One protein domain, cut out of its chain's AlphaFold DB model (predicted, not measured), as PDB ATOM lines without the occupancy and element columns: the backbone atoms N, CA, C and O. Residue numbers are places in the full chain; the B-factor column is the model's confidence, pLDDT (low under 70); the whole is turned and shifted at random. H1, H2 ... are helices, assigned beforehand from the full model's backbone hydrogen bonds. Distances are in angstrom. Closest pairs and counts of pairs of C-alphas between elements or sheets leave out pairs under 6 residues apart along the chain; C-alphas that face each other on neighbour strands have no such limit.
ATOM      1  N   ARG A 404       7.798   1.595 -47.239       88.75
ATOM      2  CA  ARG A 404       7.020   0.471 -46.697       88.75
ATOM      3  C   ARG A 404       7.925  -0.722 -46.343       88.75
ATOM      4  O   ARG A 404       8.822  -1.066 -47.110       88.75
ATOM      5  N   PHE A 405       7.633  -1.376 -45.216       93.94
ATOM      6  CA  PHE A 405       8.362  -2.522 -44.643       93.94
ATOM      7  C   PHE A 405       9.772  -2.235 -44.097       93.94
ATOM      8  O   PHE A 405      10.437  -3.184 -43.669       93.94
ATOM      9  N   LYS A 406      10.260  -0.988 -44.068       89.50
ATOM     10  CA  LYS A 406      11.627  -0.700 -43.609       89.50
ATOM     11  C   LYS A 406      11.840  -1.097 -42.148       89.50
ATOM     12  O   LYS A 406      12.861  -1.711 -41.833       89.50
ATOM     13  N   LEU A 407      10.872  -0.826 -41.275       89.12
ATOM     14  CA  LEU A 407      10.905  -1.227 -39.868       89.12
ATOM     15  C   LEU A 407      10.903  -2.755 -39.720       89.12
ATOM     16  O   LEU A 407      11.688  -3.290 -38.943       89.12
ATOM     17  N   LEU A 408      10.089  -3.466 -40.510       90.75
ATOM     18  CA  LEU A 408      10.039  -4.932 -40.503       90.75
ATOM     19  C   LEU A 408      11.381  -5.550 -40.932       90.75
ATOM     20  O   LEU A 408      11.873  -6.455 -40.259       90.75
ATOM     21  N   MET A 409      12.014  -5.027 -41.988       91.81
ATOM     22  CA  MET A 409      13.329  -5.507 -42.439       91.81
ATOM     23  C   MET A 409      14.457  -5.139 -41.464       91.81
ATOM     24  O   MET A 409      15.356  -5.947 -41.238       91.81
ATOM     25  N   ASN A 410      14.391  -3.969 -40.822       87.56
ATOM     26  CA  ASN A 410      15.326  -3.601 -39.754       87.56
ATOM     27  C   ASN A 410      15.181  -4.535 -38.535       87.56
ATOM     28  O   ASN A 410      16.186  -4.994 -37.994       87.56
ATOM     29  N   MET A 411      13.949  -4.868 -38.125       86.62
ATOM     30  CA  MET A 411      13.707  -5.845 -37.054       86.62
ATOM     31  C   MET A 411      14.232  -7.234 -37.432       86.62
ATOM     32  O   MET A 411      14.917  -7.853 -36.623       86.62
ATOM     33  N   LEU A 412      13.987  -7.694 -38.663       87.25
ATOM     34  CA  LEU A 412      14.479  -8.977 -39.178       87.25
ATOM     35  C   LEU A 412      16.012  -9.099 -39.100       87.25
ATOM     36  O   LEU A 412      16.509 -10.133 -38.655       87.25
ATOM     37  N   LYS A 413      16.760  -8.042 -39.458       83.19
ATOM     38  CA  LYS A 413      18.234  -8.018 -39.334       83.19
ATOM     39  C   LYS A 413      18.724  -7.947 -37.888       83.19
ATOM     40  O   LYS A 413      19.721  -8.579 -37.556       83.19
ATOM     41  N   ASN A 414      18.009  -7.224 -37.027       80.94
ATOM     42  CA  ASN A 414      18.352  -7.073 -35.609       80.94
ATOM     43  C   ASN A 414      17.832  -8.230 -34.728       80.94
ATOM     44  O   ASN A 414      17.954  -8.178 -33.505       80.94
ATOM     45  N   THR A 415      17.234  -9.268 -35.322       77.44
ATOM     46  CA  THR A 415      16.704 -10.429 -34.597       77.44
ATOM     47  C   THR A 415      17.840 -11.382 -34.215       77.44
ATOM     48  O   THR A 415      18.487 -11.971 -35.078       77.44
ATOM     49  N   THR A 416      18.074 -11.569 -32.913       67.62
ATOM     50  CA  THR A 416      19.058 -12.527 -32.379       67.62
ATOM     51  C   THR A 416      18.700 -13.968 -32.759       67.62
ATOM     52  O   THR A 416      17.525 -14.333 -32.736       67.62
ATOM     53  N   SER A 417      19.696 -14.839 -32.960       61.53
ATOM     54  CA  SER A 417      19.546 -16.258 -33.357       61.53
ATOM     55  C   SER A 417      18.693 -17.140 -32.418       61.53
ATOM     56  O   SER A 417      18.416 -18.294 -32.727       61.53
ATOM     57  N   GLN A 418      18.256 -16.618 -31.267       59.03
ATOM     58  CA  GLN A 418      17.288 -17.258 -30.363       59.03
ATOM     59  C   GLN A 418      15.815 -16.998 -30.754       59.03
ATOM     60  O   GLN A 418      14.915 -17.615 -30.188       59.03
ATOM     61  N   GLN A 419      15.550 -16.097 -31.706       72.06
ATOM     62  CA  GLN A 419      14.211 -15.676 -32.142       72.06
ATOM     63  C   GLN A 419      13.895 -16.116 -33.590       72.06
ATOM     64  O   GLN A 419      13.128 -15.461 -34.295       72.06
ATOM     65  N   LEU A 420      14.442 -17.265 -34.019       82.38
ATOM     66  CA  LEU A 420      14.230 -17.887 -35.341       82.38
ATOM     67  C   LEU A 420      12.757 -17.891 -35.788       82.38
ATOM     68  O   LEU A 420      12.458 -17.563 -36.932       82.38
ATOM     69  N   SER A 421      11.818 -18.192 -34.886       84.31
ATOM     70  CA  SER A 421      10.376 -18.202 -35.184       84.31
ATOM     71  C   SER A 421       9.813 -16.855 -35.667       84.31
ATOM     72  O   SER A 421       8.847 -16.848 -36.432       84.31
ATOM     73  N   PHE A 422      10.422 -15.721 -35.298       87.44
ATOM     74  CA  PHE A 422      10.079 -14.406 -35.851       87.44
ATOM     75  C   PHE A 422      10.676 -14.191 -37.249       87.44
ATOM     76  O   PHE A 422       9.984 -13.678 -38.128       87.44
ATOM     77  N   GLN A 423      11.903 -14.660 -37.499       88.62
ATOM     78  CA  GLN A 423      12.523 -14.608 -38.832       88.62
ATOM     79  C   GLN A 423      11.746 -15.468 -39.844       88.62
ATOM     80  O   GLN A 423      11.418 -14.998 -40.934       88.62
ATOM     81  N   VAL A 424      11.351 -16.682 -39.437       90.44
ATOM     82  CA  VAL A 424      10.445 -17.566 -40.194       90.44
ATOM     83  C   VAL A 424       9.132 -16.852 -40.510       90.44
ATOM     84  O   VAL A 424       8.687 -16.883 -41.653       90.44
ATOM     85  N   ALA A 425       8.519 -16.171 -39.536       91.56
ATOM     86  CA  ALA A 425       7.275 -15.438 -39.765       91.56
ATOM     87  C   ALA A 425       7.444 -14.242 -40.721       91.56
ATOM     88  O   ALA A 425       6.559 -14.014 -41.541       91.56
ATOM     89  N   CYS A 426       8.573 -13.525 -40.679       93.00
ATOM     90  CA  CYS A 426       8.877 -12.442 -41.625       93.00
ATOM     91  C   CYS A 426       9.007 -12.950 -43.062       93.00
ATOM     92  O   CYS A 426       8.423 -12.365 -43.978       93.00
ATOM     93  N   LEU A 427       9.741 -14.046 -43.268       93.12
ATOM     94  CA  LEU A 427       9.965 -14.579 -44.611       93.12
ATOM     95  C   LEU A 427       8.728 -15.316 -45.149       93.12
ATOM     96  O   LEU A 427       8.380 -15.144 -46.313       93.12
ATOM     97  N   ARG A 428       7.983 -16.022 -44.286       94.81
ATOM     98  CA  ARG A 428       6.666 -16.599 -44.609       94.81
ATOM     99  C   ARG A 428       5.647 -15.520 -44.985       94.81
ATOM    100  O   ARG A 428       4.957 -15.679 -45.985       94.81
ATOM    101  N   PHE A 429       5.589 -14.407 -44.248       96.12
ATOM    102  CA  PHE A 429       4.766 -13.244 -44.603       96.12
ATOM    103  C   PHE A 429       5.122 -12.711 -45.999       96.12
ATOM    104  O   PHE A 429       4.236 -12.552 -46.838       96.12
ATOM    105  N   ALA A 430       6.413 -12.501 -46.277       95.06
ATOM    106  CA  ALA A 430       6.887 -12.025 -47.576       95.06
ATOM    107  C   ALA A 430       6.550 -13.004 -48.722       95.06
ATOM    108  O   ALA A 430       6.010 -12.584 -49.747       95.06
ATOM    109  N   ASN A 431       6.790 -14.305 -48.528       95.44
ATOM    110  CA  ASN A 431       6.461 -15.362 -49.489       95.44
ATOM    111  C   ASN A 431       4.947 -15.418 -49.775       95.44
ATOM    112  O   ASN A 431       4.537 -15.422 -50.938       95.44
ATOM    113  N   THR A 432       4.105 -15.397 -48.737       96.06
ATOM    114  CA  THR A 432       2.640 -15.367 -48.887       96.06
ATOM    115  C   THR A 432       2.172 -14.088 -49.586       96.06
ATOM    116  O   THR A 432       1.325 -14.164 -50.473       96.06
ATOM    117  N   MET A 433       2.754 -12.925 -49.273       94.88
ATOM    118  CA  MET A 433       2.393 -11.649 -49.907       94.88
ATOM    119  C   MET A 433       2.711 -11.633 -51.408       94.88
ATOM    120  O   MET A 433       1.884 -11.181 -52.199       94.88
ATOM    121  N   LEU A 434       3.866 -12.170 -51.822       93.94
ATOM    122  CA  LEU A 434       4.203 -12.322 -53.243       93.94
ATOM    123  C   LEU A 434       3.318 -13.359 -53.949       93.94
ATOM    124  O   LEU A 434       3.045 -13.222 -55.140       93.94
ATOM    125  N   ASN A 435       2.848 -14.386 -53.240       91.75
ATOM    126  CA  ASN A 435       1.920 -15.381 -53.787       91.75
ATOM    127  C   ASN A 435       0.463 -14.887 -53.853       91.75
ATOM    128  O   ASN A 435      -0.294 -15.381 -54.683       91.75
ATOM    129  N   ALA A 436       0.087 -13.874 -53.067       91.81
ATOM    130  CA  ALA A 436      -1.228 -13.228 -53.122       91.81
ATOM    131  C   ALA A 436      -1.393 -12.238 -54.300       91.81
ATOM    132  O   ALA A 436      -2.487 -11.713 -54.519       91.81
ATOM    133  N   THR A 437      -0.340 -11.941 -55.075       90.44
ATOM    134  CA  THR A 437      -0.437 -11.006 -56.211       90.44
ATOM    135  C   THR A 437      -1.095 -11.639 -57.438       90.44
ATOM    136  O   THR A 437      -0.631 -12.663 -57.934       90.44
ATOM    137  N   SER A 438      -2.083 -10.960 -58.020       85.12
ATOM    138  CA  SER A 438      -2.793 -11.402 -59.231       85.12
ATOM    139  C   SER A 438      -2.016 -11.255 -60.550       85.12
ATOM    140  O   SER A 438      -2.455 -11.778 -61.572       85.12
ATOM    141  N   THR A 439      -0.881 -10.541 -60.574       86.75
ATOM    142  CA  THR A 439      -0.078 -10.330 -61.795       86.75
ATOM    143  C   THR A 439       1.423 -10.366 -61.515       86.75
ATOM    144  O   THR A 439       1.886  -9.883 -60.480       86.75
ATOM    145  N   LEU A 440       2.200 -10.867 -62.484       85.25
ATOM    146  CA  LEU A 440       3.665 -10.924 -62.406       85.25
ATOM    147  C   LEU A 440       4.292  -9.530 -62.215       85.25
ATOM    148  O   LEU A 440       5.236  -9.382 -61.449       85.25
ATOM    149  N   ASN A 441       3.724  -8.496 -62.843       86.44
ATOM    150  CA  ASN A 441       4.197  -7.116 -62.703       86.44
ATOM    151  C   ASN A 441       4.044  -6.603 -61.260       86.44
ATOM    152  O   ASN A 441       4.961  -5.975 -60.732       86.44
ATOM    153  N   HIS A 442       2.918  -6.902 -60.598       88.69
ATOM    154  CA  HIS A 442       2.726  -6.538 -59.192       88.69
ATOM    155  C   HIS A 442       3.646  -7.359 -58.271       88.69
ATOM    156  O   HIS A 442       4.231  -6.798 -57.344       88.69
ATOM    157  N   ARG A 443       3.861  -8.648 -58.581       93.44
ATOM    158  CA  ARG A 443       4.834  -9.510 -57.889       93.44
ATOM    159  C   ARG A 443       6.246  -8.930 -57.932       93.44
ATOM    160  O   ARG A 443       6.856  -8.746 -56.885       93.44
ATOM    161  N   VAL A 444       6.739  -8.582 -59.123       91.00
ATOM    162  CA  VAL A 444       8.063  -7.966 -59.335       91.00
ATOM    163  C   VAL A 444       8.182  -6.634 -58.588       91.00
ATOM    164  O   VAL A 444       9.202  -6.384 -57.947       91.00
ATOM    165  N   PHE A 445       7.139  -5.798 -58.610       91.31
ATOM    166  CA  PHE A 445       7.128  -4.527 -57.880       91.31
ATOM    167  C   PHE A 445       7.241  -4.718 -56.357       91.31
ATOM    168  O   PHE A 445       8.075  -4.070 -55.721       91.31
ATOM    169  N   LEU A 446       6.461  -5.630 -55.764       92.69
ATOM    170  CA  LEU A 446       6.546  -5.921 -54.326       92.69
ATOM    171  C   LEU A 446       7.858  -6.630 -53.950       92.69
ATOM    172  O   LEU A 446       8.437  -6.321 -52.911       92.69
ATOM    173  N   GLN A 447       8.372  -7.516 -54.807       94.06
ATOM    174  CA  GLN A 447       9.676  -8.166 -54.636       94.06
ATOM    175  C   GLN A 447      10.799  -7.118 -54.593       94.06
ATOM    176  O   GLN A 447      11.628  -7.140 -53.685       94.06
ATOM    177  N   HIS A 448      10.785  -6.146 -55.512       90.81
ATOM    178  CA  HIS A 448      11.717  -5.017 -55.495       90.81
ATOM    179  C   HIS A 448      11.538  -4.130 -54.250       90.81
ATOM    180  O   HIS A 448      12.531  -3.745 -53.636       90.81
ATOM    181  N   GLN A 449      10.299  -3.851 -53.825       92.44
ATOM    182  CA  GLN A 449      10.027  -3.063 -52.616       92.44
ATOM    183  C   GLN A 449      10.575  -3.731 -51.340       92.44
ATOM    184  O   GLN A 449      11.150  -3.042 -50.499       92.44
ATOM    185  N   LEU A 450      10.470  -5.059 -51.213       94.19
ATOM    186  CA  LEU A 450      11.055  -5.819 -50.100       94.19
ATOM    187  C   LEU A 450      12.593  -5.767 -50.102       94.19
ATOM    188  O   LEU A 450      13.205  -5.534 -49.057       94.19
ATOM    189  N   LEU A 451      13.225  -5.930 -51.271       92.31
ATOM    190  CA  LEU A 451      14.681  -5.811 -51.416       92.31
ATOM    191  C   LEU A 451      15.173  -4.388 -51.099       92.31
ATOM    192  O   LEU A 451      16.155  -4.229 -50.379       92.31
ATOM    193  N   ALA A 452      14.466  -3.350 -51.559       90.25
ATOM    194  CA  ALA A 452      14.789  -1.949 -51.272       90.25
ATOM    195  C   ALA A 452      14.613  -1.596 -49.779       90.25
ATOM    196  O   ALA A 452      15.459  -0.915 -49.192       90.25
ATOM    197  N   ALA A 453      13.569  -2.131 -49.130       91.88
ATOM    198  CA  ALA A 453      13.417  -2.068 -47.676       91.88
ATOM    199  C   ALA A 453      14.594  -2.755 -46.954       91.88
ATOM    200  O   ALA A 453      14.975  -2.349 -45.854       91.88
ATOM    201  N   GLY A 454      15.251  -3.714 -47.606       90.06
ATOM    202  CA  GLY A 454      16.531  -4.282 -47.191       90.06
ATOM    203  C   GLY A 454      16.478  -5.770 -46.873       90.06
ATOM    204  O   GLY A 454      17.362  -6.232 -46.152       90.06
ATOM    205  N   LEU A 455      15.467  -6.504 -47.354       92.62
ATOM    206  CA  LEU A 455      15.409  -7.960 -47.229       92.62
ATOM    207  C   LEU A 455      16.674  -8.591 -47.828       92.62
ATOM    208  O   LEU A 455      17.022  -8.339 -48.978       92.62
ATOM    209  N   ASP A 456      17.357  -9.402 -47.026       89.06
ATOM    210  CA  ASP A 456      18.703  -9.901 -47.296       89.06
ATOM    211  C   ASP A 456      18.736 -11.397 -46.993       89.06
ATOM    212  O   ASP A 456      18.796 -11.824 -45.838       89.06
ATOM    213  N   ILE A 457      18.582 -12.191 -48.050       90.38
ATOM    214  CA  ILE A 457      18.427 -13.644 -47.957       90.38
ATOM    215  C   ILE A 457      19.775 -14.316 -47.681       90.38
ATOM    216  O   ILE A 457      19.833 -15.274 -46.915       90.38
ATOM    217  N   ASP A 458      20.862 -13.775 -48.231       85.75
ATOM    218  CA  ASP A 458      22.213 -14.317 -48.059       85.75
ATOM    219  C   ASP A 458      22.747 -14.075 -46.638       85.75
ATOM    220  O   ASP A 458      23.619 -14.806 -46.169       85.75
ATOM    221  N   PHE A 459      22.250 -13.050 -45.937       85.44
ATOM    222  CA  PHE A 459      22.459 -12.873 -44.498       85.44
ATOM    223  C   PHE A 459      21.719 -13.942 -43.674       85.44
ATOM    224  O   PHE A 459      22.319 -14.549 -42.786       85.44
ATOM    225  N   LEU A 460      20.447 -14.214 -43.990       85.12
ATOM    226  CA  LEU A 460      19.647 -15.229 -43.289       85.12
ATOM    227  C   LEU A 460      20.179 -16.653 -43.523       85.12
ATOM    228  O   LEU A 460      20.221 -17.449 -42.589       85.12
ATOM    229  N   GLU A 461      20.648 -16.962 -44.732       84.12
ATOM    230  CA  GLU A 461      21.266 -18.253 -45.064       84.12
ATOM    231  C   GLU A 461      22.595 -18.467 -44.318       84.12
ATOM    232  O   GLU A 461      22.875 -19.573 -43.862       84.12
ATOM    233  N   LYS A 462      23.386 -17.408 -44.090       81.50
ATOM    234  CA  LYS A 462      24.580 -17.490 -43.227       81.50
ATOM    235  C   LYS A 462      24.197 -17.777 -41.774       81.50
ATOM    236  O   LYS A 462      24.765 -18.694 -41.183       81.50
ATOM    237  N   GLN A 463      23.194 -17.076 -41.234       70.69
ATOM    238  CA  GLN A 463      22.666 -17.359 -39.891       70.69
ATOM    239  C   GLN A 463      22.094 -18.783 -39.761       70.69
ATOM    240  O   GLN A 463      22.147 -19.359 -38.673       70.69
ATOM    241  N   GLU A 464      21.597 -19.382 -40.849       67.06
ATOM    242  CA  GLU A 464      21.164 -20.783 -40.856       67.06
ATOM    243  C   GLU A 464      22.326 -21.742 -40.531       67.06
ATOM    244  O   GLU A 464      22.176 -22.644 -39.706       67.06
ATOM    245  N   THR A 465      23.506 -21.517 -41.124       61.25
ATOM    246  CA  THR A 465      24.667 -22.424 -40.994       61.25
ATOM    247  C   THR A 465      25.287 -22.491 -39.593       61.25
ATOM    248  O   THR A 465      26.031 -23.426 -39.300       61.25
ATOM    249  N   GLU A 466      24.963 -21.542 -38.711       61.41
ATOM    250  CA  GLU A 466      25.481 -21.462 -37.336       61.41
ATOM    251  C   GLU A 466      24.520 -22.079 -36.293       61.41
ATOM    252  O   GLU A 466      24.866 -22.212 -35.115       61.41
ATOM    253  N   GLY A 467      23.303 -22.457 -36.703       58.31
ATOM    254  CA  GLY A 467      22.225 -22.900 -35.815       58.31
ATOM    255  C   GLY A 467      22.058 -24.420 -35.670       58.31
ATOM    256  O   GLY A 467      22.559 -25.221 -36.451       58.31
ATOM    257  N   ASN A 468      21.271 -24.833 -34.671       54.50
ATOM    258  CA  ASN A 468      20.757 -26.203 -34.526       54.50
ATOM    259  C   ASN A 468      19.338 -26.167 -33.926       54.50
ATOM    260  O   ASN A 468      19.173 -25.823 -32.756       54.50
ATOM    261  N   GLY A 469      18.298 -26.531 -34.687       68.25
ATOM    262  CA  GLY A 469      16.916 -26.485 -34.185       68.25
ATOM    263  C   GLY A 469      15.841 -26.944 -35.175       68.25
ATOM    264  O   GLY A 469      16.129 -27.254 -36.326       68.25
ATOM    265  N   CYS A 470      14.580 -26.988 -34.723       61.94
ATOM    266  CA  CYS A 470      13.438 -27.295 -35.597       61.94
ATOM    267  C   CYS A 470      13.030 -26.071 -36.431       61.94
ATOM    268  O   CYS A 470      12.817 -26.196 -37.632       61.94
ATOM    269  N   ASP A 471      12.991 -24.898 -35.799       69.00
ATOM    270  CA  ASP A 471      12.665 -23.603 -36.405       69.00
ATOM    271  C   ASP A 471      13.658 -23.237 -37.526       69.00
ATOM    272  O   ASP A 471      13.280 -22.630 -38.521       69.00
ATOM    273  N   LEU A 472      14.910 -23.694 -37.407       79.62
ATOM    274  CA  LEU A 472      15.952 -23.579 -38.431       79.62
ATOM    275  C   LEU A 472      15.554 -24.270 -39.747       79.62
ATOM    276  O   LEU A 472      15.765 -23.731 -40.824       79.62
ATOM    277  N   ALA A 473      14.915 -25.443 -39.662       82.12
ATOM    278  CA  ALA A 473      14.438 -26.173 -40.835       82.12
ATOM    279  C   ALA A 473      13.179 -25.537 -41.457       82.12
ATOM    280  O   ALA A 473      12.924 -25.740 -42.643       82.12
ATOM    281  N   GLU A 474      12.406 -24.759 -40.688       85.62
ATOM    282  CA  GLU A 474      11.371 -23.886 -41.260       85.62
ATOM    283  C   GLU A 474      11.987 -22.646 -41.922       85.62
ATOM    284  O   GLU A 474      11.537 -22.268 -42.999       85.62
ATOM    285  N   LEU A 475      13.048 -22.060 -41.353       88.06
ATOM    286  CA  LEU A 475      13.758 -20.929 -41.964       88.06
ATOM    287  C   LEU A 475      14.389 -21.333 -43.304       88.06
ATOM    288  O   LEU A 475      14.135 -20.676 -44.310       88.06
ATOM    289  N   HIS A 476      15.092 -22.469 -43.343       88.50
ATOM    290  CA  HIS A 476      15.615 -23.078 -44.569       88.50
ATOM    291  C   HIS A 476      14.531 -23.280 -45.635       88.50
ATOM    292  O   HIS A 476      14.743 -23.032 -46.826       88.50
ATOM    293  N   HIS A 477      13.342 -23.729 -45.214       90.62
ATOM    294  CA  HIS A 477      12.217 -23.925 -46.120       90.62
ATOM    295  C   HIS A 477      11.719 -22.597 -46.697       90.62
ATOM    296  O   HIS A 477      11.520 -22.526 -47.905       90.62
ATOM    297  N   GLU A 478      11.581 -21.540 -45.890       92.81
ATOM    298  CA  GLU A 478      11.158 -20.221 -46.383       92.81
ATOM    299  C   GLU A 478      12.236 -19.511 -47.226       92.81
ATOM    300  O   GLU A 478      11.888 -18.823 -48.187       92.81
ATOM    301  N   ILE A 479      13.527 -19.718 -46.932       92.31
ATOM    302  CA  ILE A 479      14.661 -19.267 -47.766       92.31
ATOM    303  C   ILE A 479      14.626 -19.969 -49.124       92.31
ATOM    304  O   ILE A 479      14.707 -19.313 -50.164       92.31
ATOM    305  N   THR A 480      14.436 -21.291 -49.128       91.69
ATOM    306  CA  THR A 480      14.285 -22.075 -50.361       91.69
ATOM    307  C   THR A 480      13.059 -21.606 -51.148       91.69
ATOM    308  O   THR A 480      13.178 -21.335 -52.337       91.69
ATOM    309  N   ASN A 481      11.911 -21.441 -50.482       93.12
ATOM    310  CA  ASN A 481      10.644 -20.972 -51.054       93.12
ATOM    311  C   ASN A 481      10.777 -19.581 -51.702       93.12
ATOM    312  O   ASN A 481      10.269 -19.370 -52.804       93.12
ATOM    313  N   TRP A 482      11.515 -18.659 -51.073       93.69
ATOM    314  CA  TRP A 482      11.859 -17.376 -51.687       93.69
ATOM    315  C   TRP A 482      12.711 -17.585 -52.944       93.69
ATOM    316  O   TRP A 482      12.322 -17.145 -54.024       93.69
ATOM    317  N   LYS A 483      13.842 -18.302 -52.832       91.44
ATOM    318  CA  LYS A 483      14.787 -18.514 -53.945       91.44
ATOM    319  C   LYS A 483      14.144 -19.218 -55.150       91.44
ATOM    320  O   LYS A 483      14.405 -18.812 -56.278       91.44
TER     321      LYS A 483
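This is residues 404 to 483 of the 1170 residues of the protein "formin-like protein 3 isoform X2" of Octopus vulgaris (UniProt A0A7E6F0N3). What is the shape? H1, H2 and H3 make a triangle; H5 packs along H2, with H4 folded back beside H5. What builds it? It is all helix: 80 printed residues, five named helices, H1 to H5, compact, with a radius of gyration of the C-alphas of 12.5 A, spanning 38 by 22 by 17 A.

What comes first? H1, residues 406 to 413, begins at C-alpha (11.627, -0.700, -43.609). What follows? From first to last C-alpha, H2, residues 420 to 435, measures 22.3 A and H3, residues 440 to 453, 19.8 A. What comes last? After H4, residues 457 to 465, H5, residues 470 to 483, measures 20.4 A and ends at C-alpha (14.787, -18.514, -53.945).

What touches the hub, H2? H5 does, at a shallow tilt of 28 degrees, the same way; the closest C-alphas, of Val 424 and Leu 475, are 5.0 A apart. Are the backbones helical? In H1 to H5 every O i to N i+4 pair is within hydrogen-bond range.

Is it cut? The printed part has no cut. Where is confidence low? Residues 416 to 418 and 464 to 471 are under 70.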